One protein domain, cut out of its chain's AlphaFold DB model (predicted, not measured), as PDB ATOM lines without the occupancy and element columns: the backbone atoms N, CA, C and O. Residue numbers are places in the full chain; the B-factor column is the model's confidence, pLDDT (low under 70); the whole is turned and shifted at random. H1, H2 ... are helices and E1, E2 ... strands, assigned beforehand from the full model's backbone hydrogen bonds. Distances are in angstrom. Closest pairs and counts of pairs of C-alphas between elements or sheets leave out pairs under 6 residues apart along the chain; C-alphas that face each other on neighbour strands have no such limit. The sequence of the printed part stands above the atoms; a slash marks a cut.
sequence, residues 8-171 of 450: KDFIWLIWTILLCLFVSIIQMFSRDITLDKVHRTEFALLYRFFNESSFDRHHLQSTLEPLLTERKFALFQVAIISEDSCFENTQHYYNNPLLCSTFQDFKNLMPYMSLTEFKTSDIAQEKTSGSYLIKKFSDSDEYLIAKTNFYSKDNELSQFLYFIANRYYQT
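What this domain is: This is residues 8 to 171 of the 450 residues of an uncharacterized protein of Sulfurimonas sp. RIFOXYB12_FULL_35_9 (UniProt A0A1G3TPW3). One very long helix, H1, runs along one face of a strongly twisted six-stranded sheet with its residues 35 to 51, while residues 8 to 24 stick out free as a long arm. H4 lies by the opposite face, H2 sits by the edge strand E2, and H5 crosses near H1 away from the sheet. The printed part has 164 residues with five named helices and six named strands, in the order H1 H2 E1 E2 H3 H4 E3 E4 E5 E6 H5; the sheet's order is E2 E1 E6 E5 E4 E3, all antiparallel, and the class is mixed. It is loose, with a radius of gyration of the C-alphas of 19.0 A, and elongated, spanning 71 by 37 by 27 A.

How they stand to each other: Look first at H1, residues 8 to 51, over E5, residues 130 to 136, and E6, residues 143 to 148, at a height over the sheet of 5.4 A. Its closest C-alphas to E6 are those of Asp 36 and Thr 148, 6.4 A apart. On the local plane it stands at 14 degrees to E5, along the strands. Next, H2, residues 57 to 64, is on the sheet; its closest C-alpha pair with E2, residues 85 to 88, is Gln 61 and Phe 87, 7.2 A. E1, residues 78 to 82, forms a hairpin with E2, N 80 to O 87 at 2.8 A, and is antiparallel to E6, N 79 to O 145 at 2.8 A. H3, residues 99 to 102, only grazes the sheet with residues 99 to 101. H4, residues 106 to 112, is on the face opposite H1. E3, residues 114 to 118, E4, residues 121 to 126, E5 and E6 make a meander, each strand the antiparallel neighbour of the one before: find N 116 to O 123 at 3.1 A, N 124 to O 132 at 2.9 A and N 133 to O 146 at 2.8 A. H5, residues 156 to 168, is close to H1 but not clearly touching, Phe 29 and Phe 163 having the closest C-alphas at 6.7 A; they are about perpendicular, 77 degrees. Every O i to N i+4 pair is within hydrogen-bond range in H1, H2 and H5; H4 has 1 of 3, with 2 of 4 O i to N i+3 pairs, and H3 is too short for such a pair.

Where its parts are: Find C-alpha 8 at (48.993, 86.550, 132.979); H1 runs 64.0 A from there to C-alpha 51 at (99.592, 109.544, 101.195). E5 is 19.3 A long, E4 16.1 A and E6 15.5 A. H5 runs 16.8 A to C-alpha 168 at (73.468, 102.903, 127.678).

The domain as a whole: The C-alphas farthest apart are those of Lys 8 and Asp 56, 71.1 A. The printed part has no cut, and the link from H2 to E1, 13 residues, is long. The mean pLDDT of the printed part is 70.7; 71 residues are under 70, among them 53 to 75 and 103 to 130.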
ATOM      1  N   LYS A   8      48.470  86.953 134.296       79.50
ATOM      2  CA  LYS A   8      48.993  86.550 132.979       79.50
ATOM      3  C   LYS A   8      49.087  87.719 131.992       79.50
ATOM      4  O   LYS A   8      50.067  87.806 131.263       79.50
ATOM      5  N   ASP A   9      48.111  88.627 131.996       84.25
ATOM      6  CA  ASP A   9      48.111  89.806 131.119       84.25
ATOM      7  C   ASP A   9      49.219  90.794 131.513       84.25
ATOM      8  O   ASP A   9      49.896  91.354 130.653       84.25
ATOM      9  N   PHE A  10      49.459  90.959 132.818       84.94
ATOM     10  CA  PHE A  10      50.554  91.789 133.322       84.94
ATOM     11  C   PHE A  10      51.930  91.211 132.958       84.94
ATOM     12  O   PHE A  10      52.798  91.933 132.469       84.94
ATOM     13  N   ILE A  11      52.106  89.895 133.116       87.56
ATOM     14  CA  ILE A  11      53.327  89.187 132.702       87.56
ATOM     15  C   ILE A  11      53.559  89.340 131.189       87.56
ATOM     16  O   ILE A  11      54.683  89.616 130.773       87.56
ATOM     17  N   TRP A  12      52.511  89.222 130.368       90.31
ATOM     18  CA  TRP A  12      52.598  89.406 128.913       90.31
ATOM     19  C   TRP A  12      53.073  90.814 128.530       90.31
ATOM     20  O   TRP A  12      53.938  90.977 127.664       90.31
ATOM     21  N   LEU A  13      52.536  91.840 129.194       90.69
ATOM     22  CA  LEU A  13      52.928  93.228 128.969       90.69
ATOM     23  C   LEU A  13      54.391  93.474 129.361       90.69
ATOM     24  O   LEU A  13      55.131  94.067 128.577       90.69
ATOM     25  N   ILE A  14      54.834  92.960 130.515       91.81
ATOM     26  CA  ILE A  14      56.242  93.041 130.937       91.81
ATOM     27  C   ILE A  14      57.155  92.387 129.901       91.81
ATOM     28  O   ILE A  14      58.128  93.005 129.475       91.81
ATOM     29  N   TRP A  15      56.831  91.174 129.448       92.44
ATOM     30  CA  TRP A  15      57.626  90.486 128.428       92.44
ATOM     31  C   TRP A  15      57.683  91.251 127.111       92.44
ATOM     32  O   TRP A  15      58.740  91.314 126.491       92.44
ATOM     33  N   THR A  16      56.582  91.888 126.707       93.81
ATOM     34  CA  THR A  16      56.555  92.734 125.505       93.81
ATOM     35  C   THR A  16      57.481  93.943 125.659       93.81
ATOM     36  O   THR A  16      58.247  94.249 124.747       93.81
ATOM     37  N   ILE A  17      57.469  94.604 126.821       90.94
ATOM     38  CA  ILE A  17      58.361  95.737 127.117       90.94
ATOM     39  C   ILE A  17      59.828  95.292 127.125       90.94
ATOM     40  O   ILE A  17      60.672  95.951 126.517       90.94
ATOM     41  N   LEU A  18      60.138  94.166 127.773       91.81
ATOM     42  CA  LEU A  18      61.491  93.606 127.806       91.81
ATOM     43  C   LEU A  18      61.980  93.233 126.405       91.81
ATOM     44  O   LEU A  18      63.116  93.548 126.058       91.81
ATOM     45  N   LEU A  19      61.122  92.624 125.584       92.75
ATOM     46  CA  LEU A  19      61.433  92.288 124.197       92.75
ATOM     47  C   LEU A  19      61.732  93.546 123.375       92.75
ATOM     48  O   LEU A  19      62.735  93.581 122.664       92.75
ATOM     49  N   CYS A  20      60.913  94.594 123.504       90.94
ATOM     50  CA  CYS A  20      61.167  95.891 122.878       90.94
ATOM     51  C   CYS A  20      62.565  96.409 123.248       90.94
ATOM     52  O   CYS A  20      63.387  96.657 122.361       90.94
ATOM     53  N   LEU A  21      62.857  96.521 124.549       88.25
ATOM     54  CA  LEU A  21      64.151  97.003 125.039       88.25
ATOM     55  C   LEU A  21      65.312  96.167 124.496       88.25
ATOM     56  O   LEU A  21      66.263  96.724 123.952       88.25
ATOM     57  N   PHE A  22      65.206  94.843 124.577       89.31
ATOM     58  CA  PHE A  22      66.232  93.917 124.111       89.31
ATOM     59  C   PHE A  22      66.533  94.086 122.618       89.31
ATOM     60  O   PHE A  22      67.688  94.285 122.236       89.31
ATOM     61  N   VAL A  23      65.500  94.092 121.770       90.19
ATOM     62  CA  VAL A  23      65.674  94.243 120.318       90.19
ATOM     63  C   VAL A  23      66.270  95.609 119.974       90.19
ATOM     64  O   VAL A  23      67.151  95.693 119.119       90.19
ATOM     65  N   SER A  24      65.863  96.680 120.658       86.81
ATOM     66  CA  SER A  24      66.417  98.015 120.386       86.81
ATOM     67  C   SER A  24      67.862  98.181 120.843       86.81
ATOM     68  O   SER A  24      68.638  98.849 120.157       86.81
ATOM     69  N   ILE A  25      68.255  97.548 121.951       85.88
ATOM     70  CA  ILE A  25      69.659  97.500 122.385       85.88
ATOM     71  C   ILE A  25      70.506  96.803 121.316       85.88
ATOM     72  O   ILE A  25      71.524  97.353 120.895       85.88
ATOM     73  N   ILE A  26      70.058  95.645 120.819       86.88
ATOM     74  CA  ILE A  26      70.753  94.899 119.757       86.88
ATOM     75  C   ILE A  26      70.840  95.719 118.470       86.88
ATOM     76  O   ILE A  26      71.907  95.806 117.864       86.88
ATOM     77  N   GLN A  27      69.744  96.354 118.053       87.00
ATOM     78  CA  GLN A  27      69.725  97.166 116.839       87.00
ATOM     79  C   GLN A  27      70.687  98.355 116.941       87.00
ATOM     80  O   GLN A  27      71.407  98.654 115.987       87.00
ATOM     81  N   MET A  28      70.723  99.044 118.086       83.19
ATOM     82  CA  MET A  28      71.663 100.148 118.284       83.19
ATOM     83  C   MET A  28      73.110  99.674 118.314       83.19
ATOM     84  O   MET A  28      73.952 100.326 117.699       83.19
ATOM     85  N   PHE A  29      73.383  98.548 118.970       84.56
ATOM     86  CA  PHE A  29      74.705  97.934 118.979       84.56
ATOM     87  C   PHE A  29      75.167  97.577 117.561       84.56
ATOM     88  O   PHE A  29      76.239  98.004 117.136       84.56
ATOM     89  N   SER A  30      74.323  96.879 116.796       85.00
ATOM     90  CA  SER A  30      74.601  96.511 115.406       85.00
ATOM     91  C   SER A  30      74.860  97.742 114.538       85.00
ATOM     92  O   SER A  30      75.845  97.779 113.804       85.00
ATOM     93  N   ARG A  31      74.035  98.791 114.662       81.88
ATOM     94  CA  ARG A  31      74.247 100.030 113.907       81.88
ATOM     95  C   ARG A  31      75.569 100.697 114.272       81.88
ATOM     96  O   ARG A  31      76.274 101.154 113.379       81.88
ATOM     97  N   ASP A  32      75.889 100.790 115.557       78.75
ATOM     98  CA  ASP A  32      77.092 101.487 116.001       78.75
ATOM     99  C   ASP A  32      78.370 100.721 115.615       78.75
ATOM    100  O   ASP A  32      79.349 101.362 115.238       78.75
ATOM    101  N   ILE A  33      78.349  99.381 115.610       80.38
ATOM    102  CA  ILE A  33      79.432  98.560 115.039       80.38
ATOM    103  C   ILE A  33      79.556  98.777 113.535       80.38
ATOM    104  O   ILE A  33      80.665  98.947 113.032       80.38
ATOM    105  N   THR A  34      78.443  98.753 112.799       83.06
ATOM    106  CA  THR A  34      78.477  98.951 111.346       83.06
ATOM    107  C   THR A  34      79.038 100.328 111.001       83.06
ATOM    108  O   THR A  34      79.909 100.414 110.143       83.06
ATOM    109  N   LEU A  35      78.616 101.382 111.706       79.19
ATOM    110  CA  LEU A  35      79.165 102.731 111.529       79.19
ATOM    111  C   LEU A  35      80.670 102.781 111.819       79.19
ATOM    112  O   LEU A  35      81.408 103.371 111.040       79.19
ATOM    113  N   ASP A  36      81.142 102.130 112.885       76.56
ATOM    114  CA  ASP A  36      82.578 102.082 113.196       76.56
ATOM    115  C   ASP A  36      83.386 101.357 112.109       76.56
ATOM    116  O   ASP A  36      84.459 101.816 111.721       76.56
ATOM    117  N   LYS A  37      82.853 100.259 111.558       78.38
ATOM    118  CA  LYS A  37      83.470  99.550 110.426       78.38
ATOM    119  C   LYS A  37      83.566 100.441 109.186       78.38
ATOM    120  O   LYS A  37      84.629 100.479 108.573       78.38
ATOM    121  N   VAL A  38      82.495 101.168 108.848       81.81
ATOM    122  CA  VAL A  38      82.499 102.115 107.719       81.81
ATOM    123  C   VAL A  38      83.535 103.216 107.942       81.81
ATOM    124  O   VAL A  38      84.379 103.414 107.074       81.81
ATOM    125  N   HIS A  39      83.561 103.849 109.119       79.56
ATOM    126  CA  HIS A  39      84.530 104.902 109.442       79.56
ATOM    127  C   HIS A  39      85.987 104.433 109.336       79.56
ATOM    128  O   HIS A  39      86.839 105.169 108.845       79.56
ATOM    129  N   ARG A  40      86.304 103.194 109.741       77.38
ATOM    130  CA  ARG A  40      87.658 102.636 109.562       77.38
ATOM    131  C   ARG A  40      88.021 102.449 108.093       77.38
ATOM    132  O   ARG A  40      89.160 102.705 107.708       77.38
ATOM    133  N   THR A  41      87.075 102.001 107.268       79.00
ATOM    134  CA  THR A  41      87.284 101.888 105.819       79.00
ATOM    135  C   THR A  41      87.458 103.265 105.178       79.00
ATOM    136  O   THR A  41      88.398 103.446 104.407       79.00
ATOM    137  N   GLU A  42      86.623 104.243 105.534       79.81
ATOM    138  CA  GLU A  42      86.742 105.634 105.076       79.81
ATOM    139  C   GLU A  42      88.088 106.244 105.481       79.81
ATOM    140  O   GLU A  42      88.775 106.819 104.641       79.81
ATOM    141  N   PHE A  43      88.526 106.040 106.725       81.31
ATOM    142  CA  PHE A  43      89.836 106.482 107.204       81.31
ATOM    143  C   PHE A  43      90.986 105.880 106.393       81.31
ATOM    144  O   PHE A  43      91.896 106.594 105.979       81.31
ATOM    145  N   ALA A  44      90.944 104.572 106.125       80.25
ATOM    146  CA  ALA A  44      91.971 103.900 105.335       80.25
ATOM    147  C   ALA A  44      92.012 104.403 103.880       80.25
ATOM    148  O   ALA A  44      93.099 104.513 103.308       80.25
ATOM    149  N   LEU A  45      90.854 104.713 103.288       80.00
ATOM    150  CA  LEU A  45      90.753 105.293 101.946       80.00
ATOM    151  C   LEU A  45      91.297 106.722 101.907       80.00
ATOM    152  O   LEU A  45      92.127 107.018 101.051       80.00
ATOM    153  N   LEU A  46      90.886 107.576 102.850       79.75
ATOM    154  CA  LEU A  46      91.383 108.950 102.971       79.75
ATOM    155  C   LEU A  46      92.894 108.972 103.189       79.75
ATOM    156  O   LEU A  46      93.597 109.717 102.515       79.75
ATOM    157  N   TYR A  47      93.407 108.108 104.065       80.62
ATOM    158  CA  TYR A  47      94.843 107.980 104.274       80.62
ATOM    159  C   TYR A  47      95.578 107.612 102.986       80.62
ATOM    160  O   TYR A  47      96.556 108.265 102.648       80.62
ATOM    161  N   ARG A  48      95.120 106.591 102.248       79.44
ATOM    162  CA  ARG A  48      95.752 106.201 100.975       79.44
ATOM    163  C   ARG A  48      95.725 107.341  99.961       79.44
ATOM    164  O   ARG A  48      96.749 107.622  99.356       79.44
ATOM    165  N   PHE A  49      94.583 108.013  99.836       78.19
ATOM    166  CA  PHE A  49      94.417 109.139  98.926       78.19
ATOM    167  C   PHE A  49      95.390 110.287  99.240       78.19
ATOM    168  O   PHE A  49      96.061 110.782  98.338       78.19
ATOM    169  N   PHE A  50      95.511 110.674 100.513       77.06
ATOM    170  CA  PHE A  50      96.413 111.745 100.944       77.06
ATOM    171  C   PHE A  50      97.896 111.331 100.982       77.06
ATOM    172  O   PHE A  50      98.754 112.193 100.867       77.06
ATOM    173  N   ASN A  51      98.210 110.038 101.122       76.69
ATOM    174  CA  ASN A  51      99.592 109.544 101.195       76.69
ATOM    175  C   ASN A  51     100.217 109.245  99.821       76.69
ATOM    176  O   ASN A  51     101.433 109.268  99.697       76.69
ATOM    177  N   GLU A  52      99.420 108.923  98.795       70.25
ATOM    178  CA  GLU A  52      99.926 108.671  97.430       70.25
ATOM    179  C   GLU A  52     100.206 109.953  96.636       70.25
ATOM    180  O   GLU A  52     100.817 109.916  95.569       70.25
ATOM    181  N   SER A  53      99.734 111.091  97.126       59.47
ATOM    182  CA  SER A  53      99.723 112.336  96.385       59.47
ATOM    183  C   SER A  53     100.748 113.315  96.947       59.47
ATOM    184  O   SER A  53     100.765 113.622  98.133       59.47
ATOM    185  N   SER A  54     101.609 113.843  96.076       58.03
ATOM    186  CA  SER A  54     102.588 114.891  96.389       58.03
ATOM    187  C   SER A  54     101.898 116.253  96.580       58.03
ATOM    188  O   SER A  54     102.214 117.221  95.882       58.03
ATOM    189  N   PHE A  55     100.858 116.312  97.411       60.31
ATOM    190  CA  PHE A  55     100.007 117.487  97.522       60.31
ATOM    191  C   PHE A  55     100.615 118.552  98.429       60.31
ATOM    192  O   PHE A  55     100.983 118.303  99.572       60.31
ATOM    193  N   ASP A  56     100.655 119.773  97.897       63.69
ATOM    194  CA  ASP A  56     100.892 120.991  98.661       63.69
ATOM    195  C   ASP A  56      99.753 121.199  99.680       63.69
ATOM    196  O   ASP A  56      98.592 120.851  99.434       63.69
ATOM    197  N   ARG A  57     100.072 121.806 100.822       61.41
ATOM    198  CA  ARG A  57      99.177 122.034 101.966       61.41
ATOM    199  C   ARG A  57      97.893 122.767 101.572       61.41
ATOM    200  O   ARG A  57      96.808 122.439 102.053       61.41
ATOM    201  N   HIS A  58      98.000 123.715 100.639       64.06
ATOM    202  CA  HIS A  58      96.845 124.411 100.068       64.06
ATOM    203  C   HIS A  58      95.903 123.474  99.304       64.06
ATOM    204  O   HIS A  58      94.682 123.652  99.346       64.06
ATOM    205  N   HIS A  59      96.443 122.449  98.645       63.97
ATOM    206  CA  HIS A  59      95.649 121.496  97.885       63.97
ATOM    207  C   HIS A  59      94.935 120.492  98.804       63.97
ATOM    208  O   HIS A  59      93.755 120.205  98.586       63.97
ATOM    209  N   LEU A  60      95.576 120.059  99.895       65.12
ATOM    210  CA  LEU A  60      94.948 119.249 100.950       65.12
ATOM    211  C   LEU A  60      93.744 119.962 101.576       65.12
ATOM    212  O   LEU A  60      92.654 119.391 101.653       65.12
ATOM    213  N   GLN A  61      93.905 121.237 101.940       63.41
ATOM    214  CA  GLN A  61      92.824 122.052 102.499       63.41
ATOM    215  C   GLN A  61      91.664 122.212 101.503       63.41
ATOM    216  O   GLN A  61      90.512 121.977 101.863       63.41
ATOM    217  N   SER A  62      91.973 122.495 100.231       62.50
ATOM    218  CA  SER A  62      90.970 122.591  99.157       62.50
ATOM    219  C   SER A  62      90.266 121.269  98.831       62.50
ATOM    220  O   SER A  62      89.230 121.287  98.181       62.50
ATOM    221  N   THR A  63      90.820 120.125  99.254       64.00
ATOM    222  CA  THR A  63      90.243 118.789  99.020       64.00
ATOM    223  C   THR A  63      89.429 118.298 100.220       64.00
ATOM    224  O   THR A  63      88.457 117.560 100.058       64.00
ATOM    225  N   LEU A  64      89.768 118.757 101.427       64.06
ATOM    226  CA  LEU A  64      88.965 118.554 102.637       64.06
ATOM    227  C   LEU A  64      87.701 119.424 102.650       64.06
ATOM    228  O   LEU A  64      86.683 119.017 103.205       64.06
ATOM    229  N   GLU A  65      87.743 120.598 102.022       60.44
ATOM    230  CA  GLU A  65      86.623 121.542 101.990       60.44
ATOM    231  C   GLU A  65      85.393 121.030 101.195       60.44
ATOM    232  O   GLU A  65      84.287 121.141 101.713       60.44
ATOM    233  N   PRO A  66      85.517 120.356 100.032       56.81
ATOM    234  CA  PRO A  66      84.405 119.707  99.322       56.81
ATOM    235  C   PRO A  66      83.784 118.507 100.046       56.81
ATOM    236  O   PRO A  66      82.653 118.128  99.744       56.81
ATOM    237  N   LEU A  67      84.502 117.890 100.995       57.16
ATOM    238  CA  LEU A  67      83.945 116.830 101.850       57.16
ATOM    239  C   LEU A  67      82.960 117.395 102.891       57.16
ATOM    240  O   LEU A  67      82.204 116.637 103.507       57.16
ATOM    241  N   LEU A  68      82.914 118.721 103.061       54.81
ATOM    242  CA  LEU A  68      81.818 119.407 103.729       54.81
ATOM    243  C   LEU A  68      80.628 119.466 102.769       54.81
ATOM    244  O   LEU A  68      80.608 120.226 101.806       54.81
ATOM    245  N   THR A  69      79.586 118.686 103.058       50.84
ATOM    246  CA  THR A  69      78.276 118.892 102.417       50.84
ATOM    247  C   THR A  69      77.816 120.351 102.581       50.84
ATOM    248  O   THR A  69      78.218 121.017 103.537       50.84
ATOM    249  N   GLU A  70      76.902 120.833 101.722       50.34
ATOM    250  CA  GLU A  70      76.284 122.185 101.771       50.34
ATOM    251  C   GLU A  70      75.828 122.638 103.177       50.34
ATOM    252  O   GLU A  70      75.619 123.822 103.433       50.34
ATOM    253  N   ARG A  71      75.675 121.698 104.115       52.44
ATOM    254  CA  ARG A  71      75.263 121.927 105.499       52.44
ATOM    255  C   ARG A  71      76.405 122.235 106.482       52.44
ATOM    256  O   ARG A  71      76.111 122.393 107.658       52.44
ATOM    257  N   LYS A  72      77.673 122.339 106.056       57.31
ATOM    258  CA  LYS A  72      78.857 122.562 106.929       57.31
ATOM    259  C   LYS A  72      79.074 121.492 108.019       57.31
ATOM    260  O   LYS A  72      79.767 121.748 109.006       57.31
ATOM    261  N   PHE A  73      78.505 120.297 107.852       58.94
ATOM    262  CA  PHE A  73      78.693 119.158 108.757       58.94
ATOM    263  C   PHE A  73      79.389 118.011 108.013       58.94
ATOM    264  O   PHE A  73      78.942 117.629 106.928       58.94
ATOM    265  N   ALA A  74      80.440 117.438 108.608       62.38
ATOM    266  CA  ALA A  74      81.038 116.192 108.135       62.38
ATOM    267  C   ALA A  74      80.419 114.994 108.868       62.38
ATOM    268  O   ALA A  74      80.276 115.008 110.093       62.38
ATOM    269  N   LEU A  75      80.051 113.954 108.113       64.75
ATOM    270  CA  LEU A  75      79.567 112.678 108.661       64.75
ATOM    271  C   LEU A  75      80.681 111.920 109.398       64.75
ATOM    272  O   LEU A  75      80.412 111.252 110.395       64.75
ATOM    273  N   PHE A  76      81.921 112.094 108.940       74.38
ATOM    274  CA  PHE A  76      83.128 111.551 109.539       74.38
ATOM    275  C   PHE A  76      84.131 112.689 109.761       74.38
ATOM    276  O   PHE A  76      84.600 113.308 108.806       74.38
ATOM    277  N   GLN A  77      84.399 113.012 111.028       77.25
ATOM    278  CA  GLN A  77      85.290 114.112 111.393       77.25
ATOM    279  C   GLN A  77      86.743 113.648 111.315       77.25
ATOM    280  O   GLN A  77      87.134 112.696 111.998       77.25
ATOM    281  N   VAL A  78      87.524 114.344 110.498       79.50
ATOM    282  CA  VAL A  78      88.922 114.044 110.206       79.50
ATOM    283  C   VAL A  78      89.726 115.331 110.303       79.50
ATOM    284  O   VAL A  78      89.272 116.393 109.871       79.50
ATOM    285  N   ALA A  79      90.921 115.226 110.866       81.00
ATOM    286  CA  ALA A  79      91.881 116.305 110.958       81.00
ATOM    287  C   ALA A  79      93.262 115.853 110.481       81.00
ATOM    288  O   ALA A  79      93.655 114.705 110.685       81.00
ATOM    289  N   ILE A  80      93.995 116.772 109.864       80.44
ATOM    290  CA  ILE A  80      95.423 116.647 109.594       80.44
ATOM    291  C   ILE A  80      96.143 117.529 110.606       80.44
ATOM    292  O   ILE A  80      95.840 118.719 110.712       80.44
ATOM    293  N   ILE A  81      97.068 116.943 111.362       79.00
ATOM    294  CA  ILE A  81      97.809 117.629 112.422       79.00
ATOM    295  C   ILE A  81      99.299 117.592 112.108       79.00
ATOM    296  O   ILE A  81      99.852 116.532 111.825       79.00
ATOM    297  N   SER A  82      99.937 118.755 112.187       76.25
ATOM    298  CA  SER A  82     101.386 118.950 112.125       76.25
ATOM    299  C   SER A  82     101.876 119.604 113.421       76.25
ATOM    300  O   SER A  82     101.062 120.013 114.244       76.25
ATOM    301  N   GLU A  83     103.186 119.818 113.569       71.19
ATOM    302  CA  GLU A  83     103.730 120.527 114.742       71.19
ATOM    303  C   GLU A  83     103.126 121.930 114.936       71.19
ATOM    304  O   GLU A  83     102.772 122.287 116.054       71.19
ATOM    305  N   ASP A  84     102.928 122.676 113.842       71.75
ATOM    306  CA  ASP A  84     102.525 124.091 113.906       71.75
ATOM    307  C   ASP A  84     101.096 124.371 113.408       71.75
ATOM    308  O   ASP A  84     100.698 125.527 113.250       71.75
ATOM    309  N   SER A  85     100.316 123.341 113.069       75.19
ATOM    310  CA  SER A  85      99.003 123.544 112.450       75.19
ATOM    311  C   SER A  85      98.075 122.348 112.613       75.19
ATOM    312  O   SER A  85      98.517 121.205 112.719       75.19
ATOM    313  N   CYS A  86      96.775 122.623 112.580       77.38
ATOM    314  CA  CYS A  86      95.743 121.605 112.525       77.38
ATOM    315  C   CYS A  86      94.639 122.047 111.567       77.38
ATOM    316  O   CYS A  86      94.113 123.155 111.688       77.38
ATOM    317  N   PHE A  87      94.289 121.172 110.629       77.38
ATOM    318  CA  PHE A  87      93.214 121.379 109.667       77.38
ATOM    319  C   PHE A  87      92.161 120.304 109.864       77.38
ATOM    320  O   PHE A  87      92.477 119.123 109.780       77.38
ATOM    321  N   GLU A  88      90.911 120.690 110.083       78.25
ATOM    322  CA  GLU A  88      89.802 119.748 110.228       78.25
ATOM    323  C   GLU A  88      88.708 120.003 109.195       78.25
ATOM    324  O   GLU A  88      88.454 121.133 108.776       78.25
ATOM    325  N   ASN A  89      88.019 118.935 108.805       74.38
ATOM    326  CA  ASN A  89      86.934 118.981 107.829       74.38
ATOM    327  C   ASN A  89      85.588 119.423 108.434       74.38
ATOM    328  O   ASN A  89      84.545 118.984 107.960       74.38
ATOM    329  N   THR A  90      85.570 120.246 109.490       68.81
ATOM    330  CA  THR A  90      84.337 120.716 110.157       68.81
ATOM    331  C   THR A  90      84.494 122.117 110.737       68.81
ATOM    332  O   THR A  90      85.451 122.365 111.452       68.81
ATOM    333  N   GLN A  91      83.518 123.008 110.520       62.41
ATOM    334  CA  GLN A  91      83.528 124.358 111.118       62.41
ATOM    335  C   GLN A  91      82.748 124.452 112.444       62.41
ATOM    336  O   GLN A  91      83.033 125.330 113.249       62.41
ATOM    337  N   HIS A  92      81.774 123.565 112.696       58.09
ATOM    338  CA  HIS A  92      81.047 123.468 113.969       58.09
ATOM    339  C   HIS A  92      80.309 122.126 114.089       58.09
ATOM    340  O   HIS A  92      79.577 121.737 113.180       58.09
ATOM    341  N   TYR A  93      80.420 121.454 115.240       55.16
ATOM    342  CA  TYR A  93      79.580 120.303 115.583       55.16
ATOM    343  C   TYR A  93      78.761 120.604 116.844       55.16
ATOM    344  O   TYR A  93      79.312 120.986 117.875       55.16
ATOM    345  N   TYR A  94      77.439 120.415 116.789       49.47
ATOM    346  CA  TYR A  94      76.576 120.510 117.971       49.47
ATOM    347  C   TYR A  94      77.041 119.500 119.039       49.47
ATOM    348  O   TYR A  94      76.957 118.288 118.834       49.47
ATOM    349  N   ASN A  95      77.502 120.000 120.190       51.25
ATOM    350  CA  ASN A  95      77.877 119.243 121.396       51.25
ATOM    351  C   ASN A  95      79.104 118.304 121.311       51.25
ATOM    352  O   ASN A  95      79.304 117.532 122.248       51.25
ATOM    353  N   ASN A  96      79.939 118.354 120.263       56.03
ATOM    354  CA  ASN A  96      81.248 117.676 120.276       56.03
ATOM    355  C   ASN A  96      82.387 118.693 120.127       56.03
ATOM    356  O   ASN A  96      82.281 119.574 119.273       56.03
ATOM    357  N   PRO A  97      83.477 118.562 120.909       62.41
ATOM    358  CA  PRO A  97      84.669 119.373 120.707       62.41
ATOM    359  C   PRO A  97      85.282 119.087 119.330       62.41
ATOM    360  O   PRO A  97      85.234 117.957 118.838       62.41
ATOM    361  N   LEU A  98      85.836 120.131 118.718       72.31
ATOM    362  CA  LEU A  98      86.585 120.065 117.464       72.31
ATOM    363  C   LEU A  98      87.858 119.225 117.662       72.31
ATOM    364  O   LEU A  98      88.483 119.322 118.721       72.31
ATOM    365  N   LEU A  99      88.273 118.432 116.671       75.25
ATOM    366  CA  LEU A  99      89.465 117.580 116.805       75.25
ATOM    367  C   LEU A  99      90.707 118.440 117.043       75.25
ATOM    368  O   LEU A  99      91.493 118.158 117.945       75.25
ATOM    369  N   CYS A 100      90.821 119.553 116.320       76.19
ATOM    370  CA  CYS A 100      91.924 120.491 116.503       76.19
ATOM    371  C   CYS A 100      91.949 121.137 117.894       76.19
ATOM    372  O   CYS A 100      93.018 121.464 118.395       76.19
ATOM    373  N   SER A 101      90.792 121.280 118.551       75.50
ATOM    374  CA  SER A 101      90.737 121.773 119.934       75.50
ATOM    375  C   SER A 101      91.210 120.735 120.956       75.50
ATOM    376  O   SER A 101      91.744 121.102 121.996       75.50
ATOM    377  N   THR A 102      91.045 119.442 120.662       71.12
ATOM    378  CA  THR A 102      91.485 118.338 121.530       71.12
ATOM    379  C   THR A 102      92.985 118.063 121.399       71.12
ATOM    380  O   THR A 102      93.629 117.716 122.381       71.12
ATOM    381  N   PHE A 103      93.558 118.275 120.213       69.75
ATOM    382  CA  PHE A 103      94.964 117.990 119.908       69.75
ATOM    383  C   PHE A 103      95.829 119.256 119.735       69.75
ATOM    384  O   PHE A 103      96.809 119.221 118.996       69.75
ATOM    385  N   GLN A 104      95.501 120.365 120.419       63.56
ATOM    386  CA  GLN A 104      96.268 121.626 120.338       63.56
ATOM    387  C   GLN A 104      97.766 121.464 120.642       63.56
ATOM    388  O   GLN A 104      98.565 122.262 120.165       63.56
ATOM    389  N   ASP A 105      98.142 120.439 121.411       62.28
ATOM    390  CA  ASP A 105      99.524 120.157 121.790       62.28
ATOM    391  C   ASP A 105      99.879 118.689 121.497       62.28
ATOM    392  O   ASP A 105     100.024 117.838 122.380       62.28
ATOM    393  N   PHE A 106      99.930 118.363 120.202       64.50
ATOM    394  CA  PHE A 106     100.075 116.995 119.698       64.50
ATOM    395  C   PHE A 106     101.312 116.262 120.261       64.50
ATOM    396  O   PHE A 106     101.227 115.076 120.598       64.50
ATOM    397  N   LYS A 107     102.437 116.972 120.454       61.75
ATOM    398  CA  LYS A 107     103.672 116.426 121.055       61.75
ATOM    399  C   LYS A 107     103.484 115.998 122.509       61.75
ATOM    400  O   LYS A 107     104.052 114.987 122.917       61.75
ATOM    401  N   ASN A 108     102.668 116.726 123.267       58.41
ATOM    402  CA  ASN A 108     102.386 116.406 124.661       58.41
ATOM    403  C   ASN A 108     101.356 115.282 124.812       58.41
ATOM    404  O   ASN A 108     101.344 114.630 125.849       58.41
ATOM    405  N   LEU A 109     100.535 115.005 123.794       59.53
ATOM    406  CA  LEU A 109      99.490 113.975 123.847       59.53
ATOM    407  C   LEU A 109      99.977 112.588 123.387       59.53
ATOM    408  O   LEU A 109      99.566 111.572 123.950       59.53
ATOM    409  N   MET A 110     100.887 112.542 122.407       62.72
ATOM    410  CA  MET A 110     101.471 111.315 121.832       62.72
ATOM    411  C   MET A 110     102.003 110.301 122.865       62.72
ATOM    412  O   MET A 110     101.660 109.122 122.755       62.72
ATOM    413  N   PRO A 111     102.768 110.700 123.902       57.81
ATOM    414  CA  PRO A 111     103.308 109.765 124.895       57.81
ATOM    415  C   PRO A 111     102.251 109.104 125.792       57.81
ATOM    416  O   PRO A 111     102.522 108.072 126.405       57.81
ATOM    417  N   TYR A 112     101.056 109.693 125.900       52.84
ATOM    418  CA  TYR A 112      99.970 109.192 126.751       52.84
ATOM    419  C   TYR A 112      98.949 108.342 125.988       52.84
ATOM    420  O   TYR A 112      98.035 107.785 126.602       52.84
ATOM    421  N   MET A 113      99.104 108.222 124.668       57.78
ATOM    422  CA  MET A 113      98.246 107.405 123.823       57.78
ATOM    423  C   MET A 113      98.759 105.962 123.793       57.78
ATOM    424  O   MET A 113      99.859 105.679 123.330       57.78
ATOM    425  N   SER A 114      97.949 105.017 124.280       54.22
ATOM    426  CA  SER A 114      98.236 103.591 124.100       54.22
ATOM    427  C   SER A 114      97.946 103.211 122.650       54.22
ATOM    428  O   SER A 114      96.781 103.045 122.279       54.22
ATOM    429  N   LEU A 115      98.993 103.114 121.835       57.47
ATOM    430  CA  LEU A 115      98.881 102.697 120.442       57.47
ATOM    431  C   LEU A 115      98.661 101.185 120.389       57.47
ATOM    432  O   LEU A 115      99.442 100.402 120.926       57.47
ATOM    433  N   THR A 116      97.568 100.780 119.750       54.88
ATOM    434  CA  THR A 116      97.355  99.388 119.342       54.88
ATOM    435  C   THR A 116      97.460  99.329 117.826       54.88
ATOM    436  O   THR A 116      96.651  99.944 117.128       54.88
ATOM    437  N   GLU A 117      98.477  98.624 117.326       50.75
ATOM    438  CA  GLU A 117      98.692  98.445 115.889       50.75
ATOM    439  C   GLU A 117      97.580  97.567 115.303       50.75
ATOM    440  O   GLU A 117      97.408  96.403 115.676       50.75
ATOM    441  N   PHE A 118      96.831  98.110 114.345       50.81
ATOM    442  CA  PHE A 118      95.970  97.326 113.465       50.81
ATOM    443  C   PHE A 118      96.525  97.394 112.044       50.81
ATOM    444  O   PHE A 118      97.026  98.428 111.615       50.81
ATOM    445  N   LYS A 119      96.345  96.320 111.258       44.31
ATOM    446  CA  LYS A 119      96.841  96.162 109.866       44.31
ATOM    447  C   LYS A 119      96.575  97.341 108.902       44.31
ATOM    448  O   LYS A 119      97.087  97.330 107.789       44.31
ATOM    449  N   THR A 120      95.741  98.316 109.269       44.78
ATOM    450  CA  THR A 120      95.356  99.457 108.419       44.78
ATOM    451  C   THR A 120      95.588 100.841 109.053       44.78
ATOM    452  O   THR A 120      95.738 101.800 108.291       44.78
ATOM    453  N   SER A 121      95.699 100.959 110.383       51.25
ATOM    454  CA  SER A 121      95.865 102.218 111.137       51.25
ATOM    455  C   SER A 121      96.251 101.950 112.593       51.25
ATOM    456  O   SER A 121      95.855 100.912 113.128       51.25
ATOM    457  N   ASP A 122      96.884 102.911 113.264       56.50
ATOM    458  CA  ASP A 122      97.097 102.838 114.709       56.50
ATOM    459  C   ASP A 122      95.868 103.389 115.438       56.50
ATOM    460  O   ASP A 122      95.332 104.445 115.090       56.50
ATOM    461  N   ILE A 123      95.364 102.656 116.433       56.25
ATOM    462  CA  ILE A 123      94.278 103.149 117.287       56.25
ATOM    463  C   ILE A 123      94.907 103.753 118.533       56.25
ATOM    464  O   ILE A 123      95.578 103.053 119.294       56.25
ATOM    465  N   ALA A 124      94.643 105.037 118.751       56.09
ATOM    466  CA  ALA A 124      95.068 105.769 119.926       56.09
ATOM    467  C   ALA A 124      93.885 106.008 120.871       56.09
ATOM    468  O   ALA A 124      92.794 106.419 120.461       56.09
ATOM    469  N   GLN A 125      94.099 105.734 122.156       52.97
ATOM    470  CA  GLN A 125      93.078 105.893 123.184       52.97
ATOM    471  C   GLN A 125      93.432 107.048 124.118       52.97
ATOM    472  O   GLN A 125      94.472 107.022 124.773       52.97
ATOM    473  N   GLU A 126      92.523 108.016 124.241       52.81
ATOM    474  CA  GLU A 126      92.554 108.991 125.326       52.81
ATOM    475  C   GLU A 126      91.577 108.529 126.417       52.81
ATOM    476  O   GLU A 126      90.424 108.187 126.140       52.81
ATOM    477  N   LYS A 127      92.030 108.476 127.676       42.25
ATOM    478  CA  LYS A 127      91.270 107.893 128.802       42.25
ATOM    479  C   LYS A 127      89.910 108.559 129.071       42.25
ATOM    480  O   LYS A 127      89.093 107.967 129.771       42.25
ATOM    481  N   THR A 128      89.662 109.761 128.553       41.06
ATOM    482  CA  THR A 128      88.540 110.623 128.965       41.06
ATOM    483  C   THR A 128      87.673 111.164 127.820       41.06
ATOM    484  O   THR A 128      86.535 111.541 128.089       41.06
ATOM    485  N   SER A 129      88.138 111.190 126.563       52.00
ATOM    486  CA  SER A 129      87.480 111.960 125.482       52.00
ATOM    487  C   SER A 129      86.986 111.126 124.282       52.00
ATOM    488  O   SER A 129      86.125 111.582 123.522       52.00
ATOM    489  N   GLY A 130      87.471 109.889 124.119       63.28
ATOM    490  CA  GLY A 130      87.094 109.014 123.007       63.28
ATOM    491  C   GLY A 130      88.253 108.174 122.477       63.28
ATOM    492  O   GLY A 130      89.341 108.132 123.050       63.28
ATOM    493  N   SER A 131      88.000 107.467 121.378       71.19
ATOM    494  CA  SER A 131      89.030 106.734 120.643       71.19
ATOM    495  C   SER A 131      89.274 107.395 119.303       71.19
ATOM    496  O   SER A 131      88.340 107.889 118.667       71.19
ATOM    497  N   TYR A 132      90.529 107.386 118.880       77.00
ATOM    498  CA  TYR A 132      90.964 108.045 117.662       77.00
ATOM    499  C   TYR A 132      91.693 107.049 116.768       77.00
ATOM    500  O   TYR A 132      92.444 106.194 117.241       77.00
ATOM    501  N   LEU A 133      91.444 107.151 115.469       77.19
ATOM    502  CA  LEU A 133      92.273 106.530 114.444       77.19
ATOM    503  C   LEU A 133      93.389 107.515 114.132       77.19
ATOM    504  O   LEU A 133      93.092 108.671 113.838       77.19
ATOM    505  N   ILE A 134      94.640 107.077 114.224       78.94
ATOM    506  CA  ILE A 134      95.819 107.904 113.967       78.94
ATOM    507  C   ILE A 134      96.711 107.179 112.970       78.94
ATOM    508  O   ILE A 134      96.921 105.966 113.053       78.94
ATOM    509  N   LYS A 135      97.235 107.918 111.993       79.56
ATOM    510  CA  LYS A 135      98.254 107.387 111.092       79.56
ATOM    511  C   LYS A 135      99.165 108.488 110.567       79.56
ATOM    512  O   LYS A 135      98.677 109.511 110.095       79.56
ATOM    513  N   LYS A 136     100.477 108.258 110.640       80.06
ATOM    514  CA  LYS A 136     101.497 109.167 110.101       80.06
ATOM    515  C   LYS A 136     101.599 109.022 108.580       80.06
ATOM    516  O   LYS A 136     101.540 107.896 108.071       80.06
ATOM    517  N   PHE A 137     101.749 110.127 107.859       79.44
ATOM    518  CA  PHE A 137     102.085 110.094 106.433       79.44
ATOM    519  C   PHE A 137     103.538 109.640 106.218       79.44
ATOM    520  O   PHE A 137     104.392 109.820 107.083       79.44
ATOM    521  N   SER A 138     103.815 108.977 105.094       75.12
ATOM    522  CA  SER A 138     105.127 108.375 104.816       75.12
ATOM    523  C   SER A 138     106.221 109.422 104.585       75.12
ATOM    524  O   SER A 138     107.343 109.220 105.041       75.12
ATOM    525  N   ASP A 139     105.867 110.547 103.956       73.94
ATOM    526  CA  ASP A 139     106.817 111.567 103.489       73.94
ATOM    527  C   ASP A 139     106.689 112.917 104.229       73.94
ATOM    528  O   ASP A 139     107.253 113.922 103.796       73.94
ATOM    529  N   SER A 140     105.954 112.972 105.348       73.06
ATOM    530  CA  SER A 140     105.809 114.193 106.153       73.06
ATOM    531  C   SER A 140     105.704 113.915 107.658       73.06
ATOM    532  O   SER A 140     105.417 112.800 108.095       73.06
ATOM    533  N   ASP A 141     105.917 114.951 108.475       75.19
ATOM    534  CA  ASP A 141     105.661 114.920 109.924       75.19
ATOM    535  C   ASP A 141     104.191 115.204 110.282       75.19
ATOM    536  O   ASP A 141     103.866 115.586 111.407       75.19
ATOM    537  N   GLU A 142     103.288 114.993 109.325       79.75
ATOM    538  CA  GLU A 142     101.856 115.193 109.502       79.75
ATOM    539  C   GLU A 142     101.142 113.869 109.817       79.75
ATOM    540  O   GLU A 142     101.528 112.777 109.379       79.75
ATOM    541  N   TYR A 143     100.065 113.973 110.588       80.81
ATOM    542  CA  TYR A 143      99.249 112.849 111.030       80.81
ATOM    543  C   TYR A 143      97.807 113.046 110.592       80.81
ATOM    544  O   TYR A 143      97.224 114.109 110.811       80.81
ATOM    545  N   LEU A 144      97.208 111.993 110.042       82.06
ATOM    546  CA  LEU A 144      95.768 111.917 109.851       82.06
ATOM    547  C   LEU A 144      95.127 111.389 111.133       82.06
ATOM    548  O   LEU A 144      95.483 110.305 111.603       82.06
ATOM    549  N   ILE A 145      94.169 112.133 111.675       82.50
ATOM    550  CA  ILE A 145      93.435 111.783 112.888       82.50
ATOM    551  C   ILE A 145      91.943 111.797 112.605       82.50
ATOM    552  O   ILE A 145      91.428 112.727 111.989       82.50
ATOM    553  N   ALA A 146      91.222 110.796 113.091       79.50
ATOM    554  CA  ALA A 146      89.769 110.785 113.035       79.50
ATOM    555  C   ALA A 146      89.152 110.232 114.314       79.50
ATOM    556  O   ALA A 146      89.721 109.362 114.975       79.50
ATOM    557  N   LYS A 147      87.956 110.713 114.662       76.31
ATOM    558  CA  LYS A 147      87.216 110.222 115.832       76.31
ATOM    559  C   LYS A 147      86.512 108.905 115.506       76.31
ATOM    560  O   LYS A 147      85.774 108.819 114.527       76.31
ATOM    561  N   THR A 148      86.661 107.898 116.362       72.38
ATOM    562  CA  THR A 148      86.018 106.582 116.207       72.38
ATOM    563  C   THR A 148      85.430 106.089 117.530       72.38
ATOM    564  O   THR A 148      85.707 106.637 118.600       72.38
ATOM    565  N   ASN A 149      84.584 105.057 117.488       68.69
ATOM    566  CA  ASN A 149      84.155 104.367 118.702       68.69
ATOM    567  C   ASN A 149      85.091 103.174 118.966       68.69
ATOM    568  O   ASN A 149      85.595 102.533 118.050       68.69
ATOM    569  N   PHE A 150      85.338 102.844 120.231       63.34
ATOM    570  CA  PHE A 150      86.228 101.735 120.575       63.34
ATOM    571  C   PHE A 150      85.519 100.379 120.464       63.34
ATOM    572  O   PHE A 150      85.065  99.815 121.460       63.34
ATOM    573  N   TYR A 151      85.443  99.821 119.260       62.78
ATOM    574  CA  TYR A 151      85.115  98.404 119.059       62.78
ATOM    575  C   TYR A 151      86.362  97.652 118.586       62.78
ATOM    576  O   TYR A 151      86.420  97.114 117.486       62.78
ATOM    577  N   SER A 152      87.434  97.717 119.372       51.12
ATOM    578  CA  SER A 152      88.758  97.161 119.037       51.12
ATOM    579  C   SER A 152      89.055  95.825 119.727       51.12
ATOM    580  O   SER A 152      90.134  95.277 119.550       51.12
ATOM    581  N   LYS A 153      88.126  95.286 120.526       55.44
ATOM    582  CA  LYS A 153      88.298  93.967 121.154       55.44
ATOM    583  C   LYS A 153      87.898  92.862 120.181       55.44
ATOM    584  O   LYS A 153      86.815  92.943 119.613       55.44
ATOM    585  N   ASP A 154      88.698  91.803 120.078       57.09
ATOM    586  CA  ASP A 154      88.470  90.685 119.142       57.09
ATOM    587  C   ASP A 154      87.182  89.875 119.401       57.09
ATOM    588  O   ASP A 154      86.736  89.133 118.531       57.09
ATOM    589  N   ASN A 155      86.548  90.018 120.573       76.00
ATOM    590  CA  ASN A 155      85.327  89.285 120.925       76.00
ATOM    591  C   ASN A 155      84.078  90.190 120.913       76.00
ATOM    592  O   ASN A 155      84.022  91.193 121.632       76.00
ATOM    593  N   GLU A 156      83.052  89.772 120.167       78.06
ATOM    594  CA  GLU A 156      81.737  90.420 120.049       78.06
ATOM    595  C   GLU A 156      81.064  90.670 121.407       78.06
ATOM    596  O   GLU A 156      80.492  91.739 121.630       78.06
ATOM    597  N   LEU A 157      81.194  89.742 122.362       79.19
ATOM    598  CA  LEU A 157      80.624  89.896 123.705       79.19
ATOM    599  C   LEU A 157      81.247  91.087 124.447       79.19
ATOM    600  O   LEU A 157      80.556  91.876 125.089       79.19
ATOM    601  N   SER A 158      82.565  91.245 124.338       76.69
ATOM    602  CA  SER A 158      83.282  92.345 124.986       76.69
ATOM    603  C   SER A 158      82.927  93.698 124.371       76.69
ATOM    604  O   SER A 158      82.845  94.694 125.091       76.69
ATOM    605  N   GLN A 159      82.698  93.736 123.055       75.88
ATOM    606  CA  GLN A 159      82.205  94.924 122.356       75.88
ATOM    607  C   GLN A 159      80.788  95.287 122.820       75.88
ATOM    608  O   GLN A 159      80.503  96.458 123.074       75.88
ATOM    609  N   PHE A 160      79.920  94.287 122.997       81.12
ATOM    610  CA  PHE A 160      78.553  94.472 123.486       81.12
ATOM    611  C   PHE A 160      78.512  95.005 124.923       81.12
ATOM    612  O   PHE A 160      77.808  95.974 125.211       81.12
ATOM    613  N   LEU A 161      79.318  94.438 125.822       79.19
ATOM    614  CA  LEU A 161      79.425  94.917 127.204       79.19
ATOM    615  C   LEU A 161      79.972  96.348 127.276       79.19
ATOM    616  O   LEU A 161      79.472  97.155 128.059       79.19
ATOM    617  N   TYR A 162      80.953  96.685 126.435       76.00
ATOM    618  CA  TYR A 162      81.476  98.048 126.328       76.00
ATOM    619  C   TYR A 162      80.409  99.035 125.825       76.00
ATOM    620  O   TYR A 162      80.259 100.120 126.388       76.00
ATOM    621  N   PHE A 163      79.623  98.642 124.815       78.69
ATOM    622  CA  PHE A 163      78.493  99.430 124.314       78.69
ATOM    623  C   PHE A 163      77.470  99.726 125.419       78.69
ATOM    624  O   PHE A 163      77.058 100.878 125.586       78.69
ATOM    625  N   ILE A 164      77.103  98.713 126.209       78.62
ATOM    626  CA  ILE A 164      76.193  98.887 127.345       78.62
ATOM    627  C   ILE A 164      76.809  99.848 128.373       78.62
ATOM    628  O   ILE A 164      76.192 100.855 128.712       78.62
ATOM    629  N   ALA A 165      78.035  99.594 128.835       74.06
ATOM    630  CA  ALA A 165      78.660 100.383 129.899       74.06
ATOM    631  C   ALA A 165      78.798 101.874 129.543       74.06
ATOM    632  O   ALA A 165      78.428 102.734 130.341       74.06
ATOM    633  N   ASN A 166      79.272 102.186 128.335       68.88
ATOM    634  CA  ASN A 166      79.625 103.559 127.969       68.88
ATOM    635  C   ASN A 166      78.507 104.348 127.295       68.88
ATOM    636  O   ASN A 166      78.559 105.574 127.298       68.88
ATOM    637  N   ARG A 167      77.507 103.696 126.694       65.62
ATOM    638  CA  ARG A 167      76.504 104.392 125.870       65.62
ATOM    639  C   ARG A 167      75.079 104.234 126.383       65.62
ATOM    640  O   ARG A 167      74.272 105.141 126.182       65.62
ATOM    641  N   TYR A 168      74.779 103.132 127.071       63.44
ATOM    642  CA  TYR A 168      73.468 102.903 127.678       63.44
ATOM    643  C   TYR A 168      73.294 103.703 128.977       63.44
ATOM    644  O   TYR A 168      72.254 104.326 129.174       63.44
ATOM    645  N   TYR A 169      74.327 103.748 129.830       62.91
ATOM    646  CA  TYR A 169      74.273 104.404 131.145       62.91
ATOM    647  C   TYR A 169      74.617 105.905 131.148       62.91
ATOM    648  O   TYR A 169      74.504 106.552 132.187       62.91
ATOM    649  N   GLN A 170      74.998 106.493 130.009       61.12
ATOM    650  CA  GLN A 170      75.141 107.951 129.902       61.12
ATOM    651  C   GLN A 170      73.766 108.637 129.861       61.12
ATOM    652  O   GLN A 170      72.791 108.071 129.365       61.12
ATOM    653  N   THR A 171      73.696 109.883 130.338       55.84
ATOM    654  CA  THR A 171      72.478 110.628 130.727       55.84
ATOM    655  C   THR A 171      71.357 110.751 129.682       55.84
ATOM    656  O   THR A 171      70.254 111.132 130.047       55.84
TER     657      THR A 171